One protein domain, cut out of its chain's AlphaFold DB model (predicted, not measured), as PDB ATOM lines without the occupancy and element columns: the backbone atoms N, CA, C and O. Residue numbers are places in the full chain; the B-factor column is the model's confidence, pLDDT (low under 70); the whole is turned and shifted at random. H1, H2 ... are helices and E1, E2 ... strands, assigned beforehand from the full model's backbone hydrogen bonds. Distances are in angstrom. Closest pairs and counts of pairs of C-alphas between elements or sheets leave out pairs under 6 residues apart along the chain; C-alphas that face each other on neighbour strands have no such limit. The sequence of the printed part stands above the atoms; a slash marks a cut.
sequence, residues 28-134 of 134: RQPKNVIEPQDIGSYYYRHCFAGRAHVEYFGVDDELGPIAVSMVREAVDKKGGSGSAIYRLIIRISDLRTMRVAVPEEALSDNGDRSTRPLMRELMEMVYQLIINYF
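Overview. This is residues 28 to 134 of the 134 residues of an uncharacterized protein of Strongylus vulgaris (UniProt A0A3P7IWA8). A twisted wall of four strands has a helix over each face, making three layers: short H1 over one face, and long H2 slanting over the other. Residues 28 to 37 stick out as a free tail. The 107 printed residues include H1, E1, E2, E3, E4 and H2 in that order, a mixed class of helices and strands; the sheet, E1 E2 E3 E4, is a meander, each strand the antiparallel neighbour of the one before. The whole is loose, with a radius of gyration of the C-alphas of 16.4 A, spanning 53 by 43 by 23 A.

Arrangement. Start at H1, residues 39 to 47, on the sheet at a height of 9.2 A, over E3, residues 83 to 92, and E4, residues 98 to 103. Its closest C-alpha pair to E3 is Tyr 44 and Ile 89, 7.2 A. Next, E1, residues 54 to 60, forms a hairpin with E2, residues 64 to 75; look for N 56 and O 68, 2.8 A. E2 and E3 are a hairpin, with N 71 and O 87 at 2.9 A, and so are E3 and E4, with N 88 and O 100 at 2.8 A; these pairs are within hydrogen-bond range. H2, residues 115 to 133, is on the opposite face from H1 at a height of 9.3 A, slantwise to E2 at 49 degrees on the local plane; its closest C-alpha pair to E3 is Val 126 and Ile 90, 7.6 A. In H1 and H2 every O i to N i+4 pair is within hydrogen-bond range.

Along the chain. Find C-alpha 39 at (14.823, 6.243, -11.520); from there H1 runs 11.9 A. E1 measures 19.5 A, E2 34.9 A, E3 29.7 A and E4 16.7 A. H2 runs 27.1 A to C-alpha 133 at (6.370, -8.335, -6.147).

Size, cuts and confidence. The printed part has no cut, and the C-alphas farthest apart, of Arg 28 and Gly 111, are 57.4 A apart. The link from E4 to H2 is long. Look for pLDDT under 70 at residues 28 to 36, 76 to 82 and 109 to 113.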
ATOM      1  N   ARG A  28      35.075  22.091 -11.503       46.38
ATOM      2  CA  ARG A  28      34.631  20.779 -11.982       46.38
ATOM      3  C   ARG A  28      34.709  19.805 -10.804       46.38
ATOM      4  O   ARG A  28      35.686  19.075 -10.669       46.38
ATOM      5  N   GLN A  29      33.709  19.862  -9.928       50.53
ATOM      6  CA  GLN A  29      33.536  18.898  -8.852       50.53
ATOM      7  C   GLN A  29      33.490  17.502  -9.493       50.53
ATOM      8  O   GLN A  29      32.806  17.326 -10.515       50.53
ATOM      9  N   PRO A  30      34.248  16.513  -8.985       48.75
ATOM     10  CA  PRO A  30      34.014  15.131  -9.373       48.75
ATOM     11  C   PRO A  30      32.531  14.836  -9.136       48.75
ATOM     12  O   PRO A  30      31.967  15.282  -8.142       48.75
ATOM     13  N   LYS A  31      31.881  14.134 -10.070       52.75
ATOM     14  CA  LYS A  31      30.507  13.648  -9.883       52.75
ATOM     15  C   LYS A  31      30.512  12.611  -8.757       52.75
ATOM     16  O   LYS A  31      30.497  11.413  -9.028       52.75
ATOM     17  N   ASN A  32      30.569  13.061  -7.513       52.28
ATOM     18  CA  ASN A  32      30.186  12.248  -6.382       52.28
ATOM     19  C   ASN A  32      28.665  12.191  -6.433       52.28
ATOM     20  O   ASN A  32      27.972  13.188  -6.264       52.28
ATOM     21  N   VAL A  33      28.132  11.029  -6.791       53.09
ATOM     22  CA  VAL A  33      26.696  10.789  -6.682       53.09
ATOM     23  C   VAL A  33      26.408  10.695  -5.184       53.09
ATOM     24  O   VAL A  33      26.590   9.628  -4.605       53.09
ATOM     25  N   ILE A  34      26.060  11.823  -4.550       57.31
ATOM     26  CA  ILE A  34      25.716  11.862  -3.117       57.31
ATOM     27  C   ILE A  34      24.466  11.032  -2.850       57.31
ATOM     28  O   ILE A  34      24.430  10.265  -1.893       57.31
ATOM     29  N   GLU A  35      23.476  11.130  -3.735       59.47
ATOM     30  CA  GLU A  35      22.265  10.324  -3.673       59.47
ATOM     31  C   GLU A  35      22.048   9.619  -5.013       59.47
ATOM     32  O   GLU A  35      22.147  10.256  -6.072       59.47
ATOM     33  N   PRO A  36      21.769   8.303  -5.013       66.31
ATOM     34  CA  PRO A  36      21.420   7.604  -6.237       66.31
ATOM     35  C   PRO A  36      20.185   8.265  -6.848       66.31
ATOM     36  O   PRO A  36      19.168   8.452  -6.185       66.31
ATOM     37  N   GLN A  37      20.273   8.617  -8.132       70.62
ATOM     38  CA  GLN A  37      19.148   9.206  -8.847       70.62
ATOM     39  C   GLN A  37      17.943   8.263  -8.778       70.62
ATOM     40  O   GLN A  37      18.005   7.139  -9.283       70.62
ATOM     41  N   ASP A  38      16.835   8.739  -8.209       82.62
ATOM     42  CA  ASP A  38      15.600   7.968  -8.199       82.62
ATOM     43  C   ASP A  38      15.074   7.802  -9.633       82.62
ATOM     44  O   ASP A  38      14.576   8.730 -10.283       82.62
ATOM     45  N   ILE A  39      15.208   6.580 -10.148       83.25
ATOM     46  CA  ILE A  39      14.823   6.243 -11.520       83.25
ATOM     47  C   ILE A  39      13.293   6.364 -11.677       83.25
ATOM     48  O   ILE A  39      12.807   6.583 -12.787       83.25
ATOM     49  N   GLY A  40      12.511   6.223 -10.594       87.94
ATOM     50  CA  GLY A  40      11.056   6.421 -10.602       87.94
ATOM     51  C   GLY A  40      10.686   7.861 -10.956       87.94
ATOM     52  O   GLY A  40      10.015   8.108 -11.959       87.94
ATOM     53  N   SER A  41      11.219   8.810 -10.198       86.25
ATOM     54  CA  SER A  41      11.058  10.251 -10.395       86.25
ATOM     55  C   SER A  41      11.603  10.708 -11.744       86.25
ATOM     56  O   SER A  41      10.956  11.493 -12.443       86.25
ATOM     57  N   TYR A  42      12.760  10.179 -12.164       85.19
ATOM     58  CA  TYR A  42      13.297  10.451 -13.498       85.19
ATOM     59  C   TYR A  42      12.328  10.003 -14.604       85.19
ATOM     60  O   TYR A  42      12.064  10.766 -15.537       85.19
ATOM     61  N   TYR A  43      11.764   8.797 -14.481       89.25
ATOM     62  CA  TYR A  43      10.793   8.263 -15.435       89.25
ATOM     63  C   TYR A  43       9.496   9.078 -15.452       89.25
ATOM     64  O   TYR A  43       9.027   9.436 -16.532       89.25
ATOM     65  N   TYR A  44       8.958   9.445 -14.283       91.62
ATOM     66  CA  TYR A  44       7.767  10.295 -14.183       91.62
ATOM     67  C   TYR A  44       7.978  11.629 -14.907       91.62
ATOM     68  O   TYR A  44       7.201  12.016 -15.784       91.62
ATOM     69  N   ARG A  45       9.094  12.302 -14.607       89.50
ATOM     70  CA  ARG A  45       9.449  13.578 -15.230       89.50
ATOM     71  C   ARG A  45       9.583  13.471 -16.749       89.50
ATOM     72  O   ARG A  45       9.226  14.407 -17.451       89.50
ATOM     73  N   HIS A  46      10.115  12.363 -17.264       87.06
ATOM     74  CA  HIS A  46      10.348  12.215 -18.700       87.06
ATOM     75  C   HIS A  46       9.089  11.806 -19.481       87.06
ATOM     76  O   HIS A  46       8.880  12.279 -20.601       87.06
ATOM     77  N   CYS A  47       8.256  10.935 -18.906       88.44
ATOM     78  CA  CYS A  47       7.126  10.318 -19.602       88.44
ATOM     79  C   CYS A  47       5.764  10.957 -19.289       88.44
ATOM     80  O   CYS A  47       4.868  10.851 -20.119       88.44
ATOM     81  N   PHE A  48       5.597  11.621 -18.142       92.56
ATOM     82  CA  PHE A  48       4.285  12.079 -17.657       92.56
ATOM     83  C   PHE A  48       4.222  13.594 -17.459       92.56
ATOM     84  O   PHE A  48       3.215  14.217 -17.801       92.56
ATOM     85  N   ALA A  49       5.294  14.214 -16.954       89.00
ATOM     86  CA  ALA A  49       5.295  15.652 -16.700       89.00
ATOM     87  C   ALA A  49       5.045  16.458 -17.989       89.00
ATOM     88  O   ALA A  49       5.694  16.251 -19.016       89.00
ATOM     89  N   GLY A  50       4.080  17.380 -17.931       90.50
ATOM     90  CA  GLY A  50       3.678  18.209 -19.071       90.50
ATOM     91  C   GLY A  50       2.890  17.475 -20.165       90.50
ATOM     92  O   GLY A  50       2.619  18.071 -21.205       90.50
ATOM     93  N   ARG A  51       2.513  16.205 -19.957       89.88
ATOM     94  CA  ARG A  51       1.710  15.408 -20.900       89.88
ATOM     95  C   ARG A  51       0.350  15.069 -20.298       89.88
ATOM     96  O   ARG A  51       0.228  14.927 -19.085       89.88
ATOM     97  N   ALA A  52      -0.664  14.901 -21.142       93.38
ATOM     98  CA  ALA A  52      -1.967  14.415 -20.695       93.38
ATOM     99  C   ALA A  52      -1.859  12.942 -20.270       93.38
ATOM    100  O   ALA A  52      -1.469  12.093 -21.069       93.38
ATOM    101  N   HIS A  53      -2.190  12.649 -19.016       94.88
ATOM    102  CA  HIS A  53      -2.163  11.309 -18.436       94.88
ATOM    103  C   HIS A  53      -3.251  11.187 -17.365       94.88
ATOM    104  O   HIS A  53      -3.817  12.190 -16.928       94.88
ATOM    105  N   VAL A  54      -3.566   9.954 -16.977       94.88
ATOM    106  CA  VAL A  54      -4.517   9.651 -15.903       94.88
ATOM    107  C   VAL A  54      -3.741   9.267 -14.651       94.88
ATOM    108  O   VAL A  54      -2.715   8.595 -14.740       94.88
ATOM    109  N   GLU A  55      -4.241   9.686 -13.497       95.81
ATOM    110  CA  GLU A  55      -3.711   9.327 -12.186       95.81
ATOM    111  C   GLU A  55      -4.795   8.575 -11.410       95.81
ATOM    112  O   GLU A  55      -5.924   9.058 -11.283       95.81
ATOM    113  N   TYR A  56      -4.448   7.403 -10.890       96.44
ATOM    114  CA  TYR A  56      -5.254   6.650  -9.937       96.44
ATOM    115  C   TYR A  56      -4.586   6.712  -8.576       96.44
ATOM    116  O   TYR A  56      -3.392   6.449  -8.456       96.44
ATOM    117  N   PHE A  57      -5.372   7.024  -7.552       97.31
ATOM    118  CA  PHE A  57      -4.921   7.050  -6.169       97.31
ATOM    119  C   PHE A  57      -5.756   6.080  -5.346       97.31
ATOM    120  O   PHE A  57      -6.961   5.944  -5.567       97.31
ATOM    121  N   GLY A  58      -5.114   5.434  -4.387       95.75
ATOM    122  CA  GLY A  58      -5.749   4.533  -3.442       95.75
ATOM    123  C   GLY A  58      -4.901   4.385  -2.191       95.75
ATOM    124  O   GLY A  58      -3.783   4.895  -2.110       95.75
ATOM    125  N   VAL A  59      -5.452   3.687  -1.212       96.25
ATOM    126  CA  VAL A  59      -4.734   3.262  -0.015       96.25
ATOM    127  C   VAL A  59      -5.046   1.789   0.161       96.25
ATOM    128  O   VAL A  59      -6.207   1.393   0.061       96.25
ATOM    129  N   ASP A  60      -4.001   1.006   0.366       94.81
ATOM    130  CA  ASP A  60      -4.082  -0.377   0.798       94.81
ATOM    131  C   ASP A  60      -3.765  -0.444   2.299       94.81
ATOM    132  O   ASP A  60      -2.930   0.321   2.791       94.81
ATOM    133  N   ASP A  61      -4.450  -1.321   3.030       94.81
ATOM    134  CA  ASP A  61      -4.314  -1.406   4.489       94.81
ATOM    135  C   ASP A  61      -2.928  -1.920   4.922       94.81
ATOM    136  O   ASP A  61      -2.454  -1.564   6.003       94.81
ATOM    137  N   GLU A  62      -2.268  -2.729   4.088       93.00
ATOM    138  CA  GLU A  62      -0.953  -3.313   4.366       93.00
ATOM    139  C   GLU A  62       0.169  -2.526   3.679       93.00
ATOM    140  O   GLU A  62       1.171  -2.183   4.310       93.00
ATOM    141  N   LEU A  63      -0.011  -2.190   2.401       94.38
ATOM    142  CA  LEU A  63       1.012  -1.530   1.583       94.38
ATOM    143  C   LEU A  63       0.993   0.004   1.696       94.38
ATOM    144  O   LEU A  63       1.931   0.676   1.254       94.38
ATOM    145  N   GLY A  64      -0.067   0.576   2.269       96.31
ATOM    146  CA  GLY A  64      -0.228   2.016   2.425       96.31
ATOM    147  C   GLY A  64      -0.656   2.730   1.133       96.31
ATOM    148  O   GLY A  64      -1.366   2.165   0.299       96.31
ATOM    149  N   PRO A  65      -0.295   4.016   0.954       97.69
ATOM    150  CA  PRO A  65      -0.734   4.809  -0.193       97.69
ATOM    151  C   PRO A  65      -0.199   4.282  -1.528       97.69
ATOM    152  O   PRO A  65       1.003   4.064  -1.685       97.69
ATOM    153  N   ILE A  66      -1.080   4.182  -2.522       97.06
ATOM    154  CA  ILE A  66      -0.767   3.740  -3.883       97.06
ATOM    155  C   ILE A  66      -1.143   4.845  -4.874       97.06
ATOM    156  O   ILE A  66      -2.257   5.370  -4.855       97.06
ATOM    157  N   ALA A  67      -0.222   5.175  -5.776       97.44
ATOM    158  CA  ALA A  67      -0.445   6.081  -6.894       97.44
ATOM    159  C   ALA A  67       0.002   5.433  -8.210       97.44
ATOM    160  O   ALA A  67       1.153   5.009  -8.349       97.44
ATOM    161  N   VAL A  68      -0.893   5.399  -9.194       97.56
ATOM    162  CA  VAL A  68      -0.654   4.817 -10.516       97.56
ATOM    163  C   VAL A  68      -0.895   5.871 -11.581       97.56
ATOM    164  O   VAL A  68      -2.024   6.307 -11.790       97.56
ATOM    165  N   SER A  69       0.158   6.238 -12.298       97.38
ATOM    166  CA  SER A  69       0.075   7.201 -13.399       97.38
ATOM    167  C   SER A  69       0.115   6.451 -14.725       97.38
ATOM    168  O   SER A  69       0.978   5.593 -14.913       97.38
ATOM    169  N   MET A  70      -0.793   6.770 -15.651       96.19
ATOM    170  CA  MET A  70      -0.916   6.109 -16.954       96.19
ATOM    171  C   MET A  70      -0.987   7.107 -18.108       96.19
ATOM    172  O   MET A  70      -1.863   7.970 -18.143       96.19
ATOM    173  N   VAL A  71      -0.108   6.949 -19.095       93.81
ATOM    174  CA  VAL A  71      -0.093   7.760 -20.320       93.81
ATOM    175  C   VAL A  71      -0.145   6.861 -21.550       93.81
ATOM    176  O   VAL A  71       0.534   5.836 -21.604       93.81
ATOM    177  N   ARG A  72      -0.944   7.252 -22.547       92.19
ATOM    178  CA  ARG A  72      -0.971   6.618 -23.869       92.19
ATOM    179  C   ARG A  72      -0.103   7.428 -24.825       92.19
ATOM    180  O   ARG A  72      -0.411   8.583 -25.111       92.19
ATOM    181  N   GLU A  73       0.955   6.823 -25.342       89.88
ATOM    182  CA  GLU A  73       1.842   7.425 -26.338       89.88
ATOM    183  C   GLU A  73       1.552   6.830 -27.717       89.88
ATOM    184  O   GLU A  73       1.655   5.619 -27.902       89.88
ATOM    185  N   ALA A  74       1.193   7.668 -28.693       86.62
ATOM    186  CA  ALA A  74       1.094   7.233 -30.084       86.62
ATOM    187  C   ALA A  74       2.499   7.016 -30.665       86.62
ATOM    188  O   ALA A  74       3.390   7.849 -30.498       86.62
ATOM    189  N   VAL A  75       2.685   5.897 -31.358       79.88
ATOM    190  CA  VAL A  75       3.911   5.548 -32.072       79.88
ATOM    191  C   VAL A  75       3.625   5.674 -33.564       79.88
ATOM    192  O   VAL A  75       2.970   4.817 -34.166       79.88
ATOM    193  N   ASP A  76       4.114   6.758 -34.167       68.31
ATOM    194  CA  ASP A  76       3.963   6.997 -35.601       68.31
ATOM    195  C   ASP A  76       4.730   5.935 -36.400       68.31
ATOM    196  O   ASP A  76       5.956   5.973 -36.538       68.31
ATOM    197  N   LYS A  77       3.997   4.981 -36.979       60.84
ATOM    198  CA  LYS A  77       4.523   4.107 -38.032       60.84
ATOM    199  C   LYS A  77       4.281   4.793 -39.371       60.84
ATOM    200  O   LYS A  77       3.136   4.975 -39.780       60.84
ATOM    201  N   LYS A  78       5.354   5.164 -40.079       55.72
ATOM    202  CA  LYS A  78       5.262   5.667 -41.460       55.72
ATOM    203  C   LYS A  78       4.532   4.627 -42.329       55.72
ATOM    204  O   LYS A  78       5.119   3.607 -42.670       55.72
ATOM    205  N   GLY A  79       3.269   4.892 -42.674       57.28
ATOM    206  CA  GLY A  79       2.500   4.122 -43.662       57.28
ATOM    207  C   GLY A  79       1.613   2.977 -43.146       57.28
ATOM    208  O   GLY A  79       1.224   2.142 -43.956       57.28
ATOM    209  N   GLY A  80       1.270   2.911 -41.852       56.75
ATOM    210  CA  GLY A  80       0.359   1.886 -41.306       56.75
ATOM    211  C   GLY A  80      -0.633   2.429 -40.271       56.75
ATOM    212  O   GLY A  80      -0.557   3.597 -39.896       56.75
ATOM    213  N   SER A  81      -1.563   1.586 -39.791       61.62
ATOM    214  CA  SER A  81      -2.443   1.952 -38.669       61.62
ATOM    215  C   SER A  81      -1.582   2.279 -37.446       61.62
ATOM    216  O   SER A  81      -0.734   1.461 -37.079       61.62
ATOM    217  N   GLY A  82      -1.765   3.454 -36.837       65.19
ATOM    218  CA  GLY A  82      -0.969   3.879 -35.683       65.19
ATOM    219  C   GLY A  82      -0.990   2.836 -34.560       65.19
ATOM    220  O   GLY A  82      -2.053   2.313 -34.230       65.19
ATOM    221  N   SER A  83       0.182   2.518 -34.008       79.81
ATOM    222  CA  SER A  83       0.327   1.716 -32.784       79.81
ATOM    223  C   SER A  83       0.484   2.678 -31.608       79.81
ATOM    224  O   SER A  83       0.894   3.824 -31.798       79.81
ATOM    225  N   ALA A  84       0.121   2.254 -30.405       87.62
ATOM    226  CA  ALA A  84       0.344   3.039 -29.203       87.62
ATOM    227  C   ALA A  84       0.970   2.187 -28.108       87.62
ATOM    228  O   ALA A  84       0.885   0.964 -28.123       87.62
ATOM    229  N   ILE A  85       1.600   2.854 -27.150       90.50
ATOM    230  CA  ILE A  85       2.156   2.231 -25.954       90.50
ATOM    231  C   ILE A  85       1.524   2.912 -24.747       90.50
ATOM    232  O   ILE A  85       1.557   4.138 -24.624       90.50
ATOM    233  N   TYR A  86       0.975   2.115 -23.839       92.81
ATOM    234  CA  TYR A  86       0.586   2.573 -22.513       92.81
ATOM    235  C   TYR A  86       1.797   2.484 -21.597       92.81
ATOM    236  O   TYR A  86       2.357   1.409 -21.382       92.81
ATOM    237  N   ARG A  87       2.224   3.620 -21.050       95.38
ATOM    238  CA  ARG A  87       3.240   3.661 -19.999       95.38
ATOM    239  C   ARG A  87       2.566   3.834 -18.658       95.38
ATOM    240  O   ARG A  87       1.708   4.702 -18.506       95.38
ATOM    241  N   LEU A  88       3.015   3.047 -17.691       96.81
ATOM    242  CA  LEU A  88       2.554   3.096 -16.319       96.81
ATOM    243  C   LEU A  88       3.739   3.303 -15.382       96.81
ATOM    244  O   LEU A  88       4.847   2.810 -15.624       96.81
ATOM    245  N   ILE A  89       3.486   4.008 -14.291       97.06
ATOM    246  CA  ILE A  89       4.370   4.072 -13.130       97.06
ATOM    247  C   ILE A  89       3.522   3.860 -11.880       97.06
ATOM    248  O   ILE A  89       2.514   4.535 -11.689       97.06
ATOM    249  N   ILE A  90       3.926   2.889 -11.064       97.56
ATOM    250  CA  ILE A  90       3.226   2.461  -9.852       97.56
ATOM    251  C   ILE A  90       4.121   2.833  -8.671       97.56
ATOM    252  O   ILE A  90       5.258   2.358  -8.572       97.56
ATOM    253  N   ARG A  91       3.618   3.716  -7.813       96.38
ATOM    254  CA  ARG A  91       4.287   4.221  -6.612       96.38
ATOM    255  C   ARG A  91       3.496   3.740  -5.404       96.38
ATOM    256  O   ARG A  91       2.297   3.994  -5.343       96.38
ATOM    257  N   ILE A  92       4.154   3.044  -4.486       96.19
ATOM    258  CA  ILE A  92       3.526   2.457  -3.301       96.19
ATOM    259  C   ILE A  92       4.368   2.867  -2.107       96.19
ATOM    260  O   ILE A  92       5.518   2.449  -2.037       96.19
ATOM    261  N   SER A  93       3.813   3.703  -1.231       93.81
ATOM    262  CA  SER A  93       4.437   4.187   0.006       93.81
ATOM    263  C   SER A  93       5.966   4.389  -0.112       93.81
ATOM    264  O   SER A  93       6.413   5.224  -0.903       93.81
ATOM    265  N   ASP A  94       6.761   3.615   0.626       88.88
ATOM    266  CA  ASP A  94       8.228   3.565   0.623       88.88
ATOM    267  C   ASP A  94       8.808   2.377  -0.178       88.88
ATOM    268  O   ASP A  94      10.021   2.144  -0.181       88.88
ATOM    269  N   LEU A  95       7.962   1.637  -0.900       91.06
ATOM    270  CA  LEU A  95       8.357   0.497  -1.718       91.06
ATOM    271  C   LEU A  95       8.970   0.923  -3.057       91.06
ATOM    272  O   LEU A  95       8.850   2.050  -3.550       91.06
ATOM    273  N   ARG A  96       9.636  -0.038  -3.703       89.81
ATOM    274  CA  ARG A  96      10.292   0.187  -4.992       89.81
ATOM    275  C   ARG A  96       9.265   0.545  -6.070       89.81
ATOM    276  O   ARG A  96       8.406  -0.258  -6.417       89.81
ATOM    277  N   THR A  97       9.440   1.712  -6.691       92.38
ATOM    278  CA  THR A  97       8.606   2.144  -7.824       92.38
ATOM    279  C   THR A  97       8.716   1.169  -9.002       92.38
ATOM    280  O   THR A  97       9.818   0.899  -9.499       92.38
ATOM    281  N   MET A  98       7.570   0.708  -9.507       94.62
ATOM    282  CA  MET A  98       7.484  -0.126 -10.706       94.62
ATOM    283  C   MET A  98       7.172   0.727 -11.937       94.62
ATOM    284  O   MET A  98       6.439   1.713 -11.872       94.62
ATOM    285  N   ARG A  99       7.743   0.350 -13.081       94.56
ATOM    286  CA  ARG A  99       7.560   1.031 -14.370       94.56
ATOM    287  C   ARG A  99       7.199  -0.002 -15.414       94.56
ATOM    288  O   ARG A  99       7.902  -1.002 -15.541       94.56
ATOM    289  N   VAL A 100       6.147   0.261 -16.173       94.56
ATOM    290  CA  VAL A 100       5.608  -0.689 -17.146       94.56
ATOM    291  C   VAL A 100       5.386   0.031 -18.470       94.56
ATOM    292  O   VAL A 100       5.013   1.206 -18.500       94.56
ATOM    293  N   ALA A 101       5.645  -0.667 -19.569       93.69
ATOM    294  CA  ALA A 101       5.295  -0.234 -20.911       93.69
ATOM    295  C   ALA A 101       4.567  -1.392 -21.595       93.69
ATOM    296  O   ALA A 101       5.152  -2.458 -21.781       93.69
ATOM    297  N   VAL A 102       3.301  -1.178 -21.933       92.19
ATOM    298  CA  VAL A 102       2.432  -2.174 -22.559       92.19
ATOM    299  C   VAL A 102       2.091  -1.690 -23.966       92.19
ATOM    300  O   VAL A 102       1.444  -0.647 -24.102       92.19
ATOM    301  N   PRO A 103       2.537  -2.387 -25.023       89.12
ATOM    302  CA  PRO A 103       2.054  -2.129 -26.373       89.12
ATOM    303  C   PRO A 103       0.535  -2.313 -26.424       89.12
ATOM    304  O   PRO A 103       0.017  -3.282 -25.875       89.12
ATOM    305  N   GLU A 104      -0.188  -1.405 -27.074       85.25
ATOM    306  CA  GLU A 104      -1.650  -1.483 -27.189       85.25
ATOM    307  C   GLU A 104      -2.092  -2.772 -27.897       85.25
ATOM    308  O   GLU A 104      -3.118  -3.336 -27.541       85.25
ATOM    309  N   GLU A 105      -1.282  -3.293 -28.823       83.38
ATOM    310  CA  GLU A 105      -1.497  -4.595 -29.466       83.38
ATOM    311  C   GLU A 105      -1.378  -5.818 -28.534       83.38
ATOM    312  O   GLU A 105      -1.764  -6.915 -28.932       83.38
ATOM    313  N   ALA A 106      -0.824  -5.659 -27.328       86.19
ATOM    314  CA  ALA A 106      -0.758  -6.723 -26.324       86.19
ATOM    315  C   ALA A 106      -1.994  -6.752 -25.407       86.19
ATOM    316  O   ALA A 106      -2.132  -7.686 -24.619       86.19
ATOM    317  N   LEU A 107      -2.860  -5.737 -25.493       85.06
ATOM    318  CA  LEU A 107      -4.132  -5.680 -24.778       85.06
ATOM    319  C   LEU A 107      -5.205  -6.436 -25.567       85.06
ATOM    320  O   LEU A 107      -5.120  -6.556 -26.793       85.06
ATOM    321  N   SER A 108      -6.210  -6.955 -24.868       71.44
ATOM    322  CA  SER A 108      -7.261  -7.775 -25.470       71.44
ATOM    323  C   SER A 108      -7.945  -7.085 -26.667       71.44
ATOM    324  O   SER A 108      -8.497  -5.989 -26.560       71.44
ATOM    325  N   ASP A 109      -7.931  -7.750 -27.830       61.44
ATOM    326  CA  ASP A 109      -8.525  -7.267 -29.088       61.44
ATOM    327  C   ASP A 109     -10.048  -7.467 -29.079       61.44
ATOM    328  O   ASP A 109     -10.631  -8.167 -29.903       61.44
ATOM    329  N   ASN A 110     -10.729  -6.889 -28.091       53.22
ATOM    330  CA  ASN A 110     -12.177  -7.019 -27.947       53.22
ATOM    331  C   ASN A 110     -12.951  -6.148 -28.948       53.22
ATOM    332  O   ASN A 110     -14.085  -5.789 -28.657       53.22
ATOM    333  N   GLY A 111     -12.379  -5.755 -30.096       54.69
ATOM    334  CA  GLY A 111     -13.024  -4.946 -31.148       54.69
ATOM    335  C   GLY A 111     -13.480  -3.533 -30.734       54.69
ATOM    336  O   GLY A 111     -13.604  -2.645 -31.576       54.69
ATOM    337  N   ASP A 112     -13.676  -3.303 -29.438       57.50
ATOM    338  CA  ASP A 112     -14.058  -2.070 -28.789       57.50
ATOM    339  C   ASP A 112     -12.803  -1.424 -28.208       57.50
ATOM    340  O   ASP A 112     -12.368  -1.701 -27.090       57.50
ATOM    341  N   ARG A 113     -12.217  -0.523 -28.996       65.19
ATOM    342  CA  ARG A 113     -11.091   0.327 -28.583       65.19
ATOM    343  C   ARG A 113     -11.540   1.467 -27.666       65.19
ATOM    344  O   ARG A 113     -10.923   2.535 -27.651       65.19
ATOM    345  N   SER A 114     -12.645   1.293 -26.941       70.50
ATOM    346  CA  SER A 114     -13.074   2.277 -25.963       70.50
ATOM    347  C   SER A 114     -12.075   2.326 -24.805       70.50
ATOM    348  O   SER A 114     -11.465   1.338 -24.400       70.50
ATOM    349  N   THR A 115     -11.867   3.522 -24.259       76.50
ATOM    350  CA  THR A 115     -10.829   3.757 -23.245       76.50
ATOM    351  C   THR A 115     -11.101   3.008 -21.936       76.50
ATOM    352  O   THR A 115     -10.171   2.712 -21.198       76.50
ATOM    353  N   ARG A 116     -12.364   2.677 -21.630       82.44
ATOM    354  CA  ARG A 116     -12.774   2.041 -20.365       82.44
ATOM    355  C   ARG A 116     -12.317   0.578 -20.201       82.44
ATOM    356  O   ARG A 116     -11.705   0.302 -19.173       82.44
ATOM    357  N   PRO A 117     -12.595  -0.358 -21.130       85.88
ATOM    358  CA  PRO A 117     -12.145  -1.746 -21.017       85.88
ATOM    359  C   PRO A 117     -10.620  -1.855 -20.986       85.88
ATOM    360  O   PRO A 117     -10.097  -2.556 -20.125       85.88
ATOM    361  N   LEU A 118      -9.916  -1.086 -21.825       86.00
ATOM    362  CA  LEU A 118      -8.449  -1.035 -21.825       86.00
ATOM    363  C   LEU A 118      -7.908  -0.592 -20.466       86.00
ATOM    364  O   LEU A 118      -6.984  -1.185 -19.923       86.00
ATOM    365  N   MET A 119      -8.522   0.430 -19.877       88.75
ATOM    366  CA  MET A 119      -8.128   0.914 -18.561       88.75
ATOM    367  C   MET A 119      -8.386  -0.112 -17.453       88.75
ATOM    368  O   MET A 119      -7.584  -0.228 -16.531       88.75
ATOM    369  N   ARG A 120      -9.476  -0.884 -17.552       90.44
ATOM    370  CA  ARG A 120      -9.764  -1.983 -16.620       90.44
ATOM    371  C   ARG A 120      -8.686  -3.063 -16.698       90.44
ATOM    372  O   ARG A 120      -8.151  -3.444 -15.667       90.44
ATOM    373  N   GLU A 121      -8.335  -3.490 -17.908       92.69
ATOM    374  CA  GLU A 121      -7.286  -4.489 -18.153       92.69
ATOM    375  C   GLU A 121      -5.910  -4.005 -17.658       92.69
ATOM    376  O   GLU A 121      -5.176  -4.744 -17.002       92.69
ATOM    377  N   LEU A 122      -5.585  -2.725 -17.880       93.69
ATOM    378  CA  LEU A 122      -4.368  -2.103 -17.354       93.69
ATOM    379  C   LEU A 122      -4.333  -2.098 -15.819       93.69
ATOM    380  O   LEU A 122      -3.295  -2.405 -15.233       93.69
ATOM    381  N   MET A 123      -5.451  -1.792 -15.160       94.75
ATOM    382  CA  MET A 123      -5.551  -1.841 -13.697       94.75
ATOM    383  C   MET A 123      -5.486  -3.273 -13.147       94.75
ATOM    384  O   MET A 123      -4.861  -3.494 -12.112       94.75
ATOM    385  N   GLU A 124      -6.072  -4.252 -13.838       94.06
ATOM    386  CA  GLU A 124      -5.946  -5.673 -13.482       94.06
ATOM    387  C   GLU A 124      -4.475  -6.124 -13.545       94.06
ATOM    388  O   GLU A 124      -3.991  -6.778 -12.621       94.06
ATOM    389  N   MET A 125      -3.722  -5.700 -14.569       93.94
ATOM    390  CA  MET A 125      -2.276  -5.951 -14.637       93.94
ATOM    391  C   MET A 125      -1.502  -5.276 -13.503       93.94
ATOM    392  O   MET A 125      -0.600  -5.892 -12.938       93.94
ATOM    393  N   VAL A 126      -1.848  -4.035 -13.143       95.50
ATOM    394  CA  VAL A 126      -1.242  -3.349 -11.989       95.50
ATOM    395  C   VAL A 126      -1.455  -4.162 -10.716       95.50
ATOM    396  O   VAL A 126      -0.494  -4.405  -9.992       95.50
ATOM    397  N   TYR A 127      -2.677  -4.628 -10.468       94.31
ATOM    398  CA  TYR A 127      -2.995  -5.442  -9.296       94.31
ATOM    399  C   TYR A 127      -2.174  -6.739  -9.249       94.31
ATOM    400  O   TYR A 127      -1.580  -7.060  -8.220       94.31
ATOM    401  N   GLN A 128      -2.054  -7.443 -10.378       94.44
ATOM    402  CA  GLN A 128      -1.216  -8.644 -10.467       94.44
ATOM    403  C   GLN A 128       0.266  -8.346 -10.220       94.44
ATOM    404  O   GLN A 128       0.951  -9.131  -9.570       94.44
ATOM    405  N   LEU A 129       0.785  -7.221 -10.716       94.00
ATOM    406  CA  LEU A 129       2.166  -6.819 -10.446       94.00
ATOM    407  C   LEU A 129       2.389  -6.525  -8.964       94.00
ATOM    408  O   LEU A 129       3.430  -6.891  -8.440       94.00
ATOM    409  N   ILE A 130       1.428  -5.902  -8.286       93.50
ATOM    410  CA  ILE A 130       1.550  -5.637  -6.851       93.50
ATOM    411  C   ILE A 130       1.668  -6.962  -6.087       93.50
ATOM    412  O   ILE A 130       2.679  -7.161  -5.429       93.50
ATOM    413  N   ILE A 131       0.737  -7.901  -6.299       93.19
ATOM    414  CA  ILE A 131       0.728  -9.215  -5.621       93.19
ATOM    415  C   ILE A 131       2.003 -10.034  -5.865       93.19
ATOM    416  O   ILE A 131       2.440 -10.794  -5.008       93.19
ATOM    417  N   ASN A 132       2.571  -9.972  -7.071       92.25
ATOM    418  CA  ASN A 132       3.717 -10.819  -7.413       92.25
ATOM    419  C   ASN A 132       5.053 -10.280  -6.885       92.25
ATOM    420  O   ASN A 132       6.037 -11.023  -6.868       92.25
ATOM    421  N   TYR A 133       5.120  -8.999  -6.523       90.50
ATOM    422  CA  TYR A 133       6.370  -8.335  -6.147       90.50
ATOM    423  C   TYR A 133       6.390  -7.818  -4.704       90.50
ATOM    424  O   TYR A 133       7.482  -7.489  -4.230       90.50
ATOM    425  N   PHE A 134       5.242  -7.778  -4.025       88.19
ATOM    426  CA  PHE A 134       5.072  -7.370  -2.631       88.19
ATOM    427  C   PHE A 134       4.073  -8.296  -1.941       88.19
ATOM    428  O   PHE A 134       4.386  -8.702  -0.803       88.19
TER     429      PHE A 134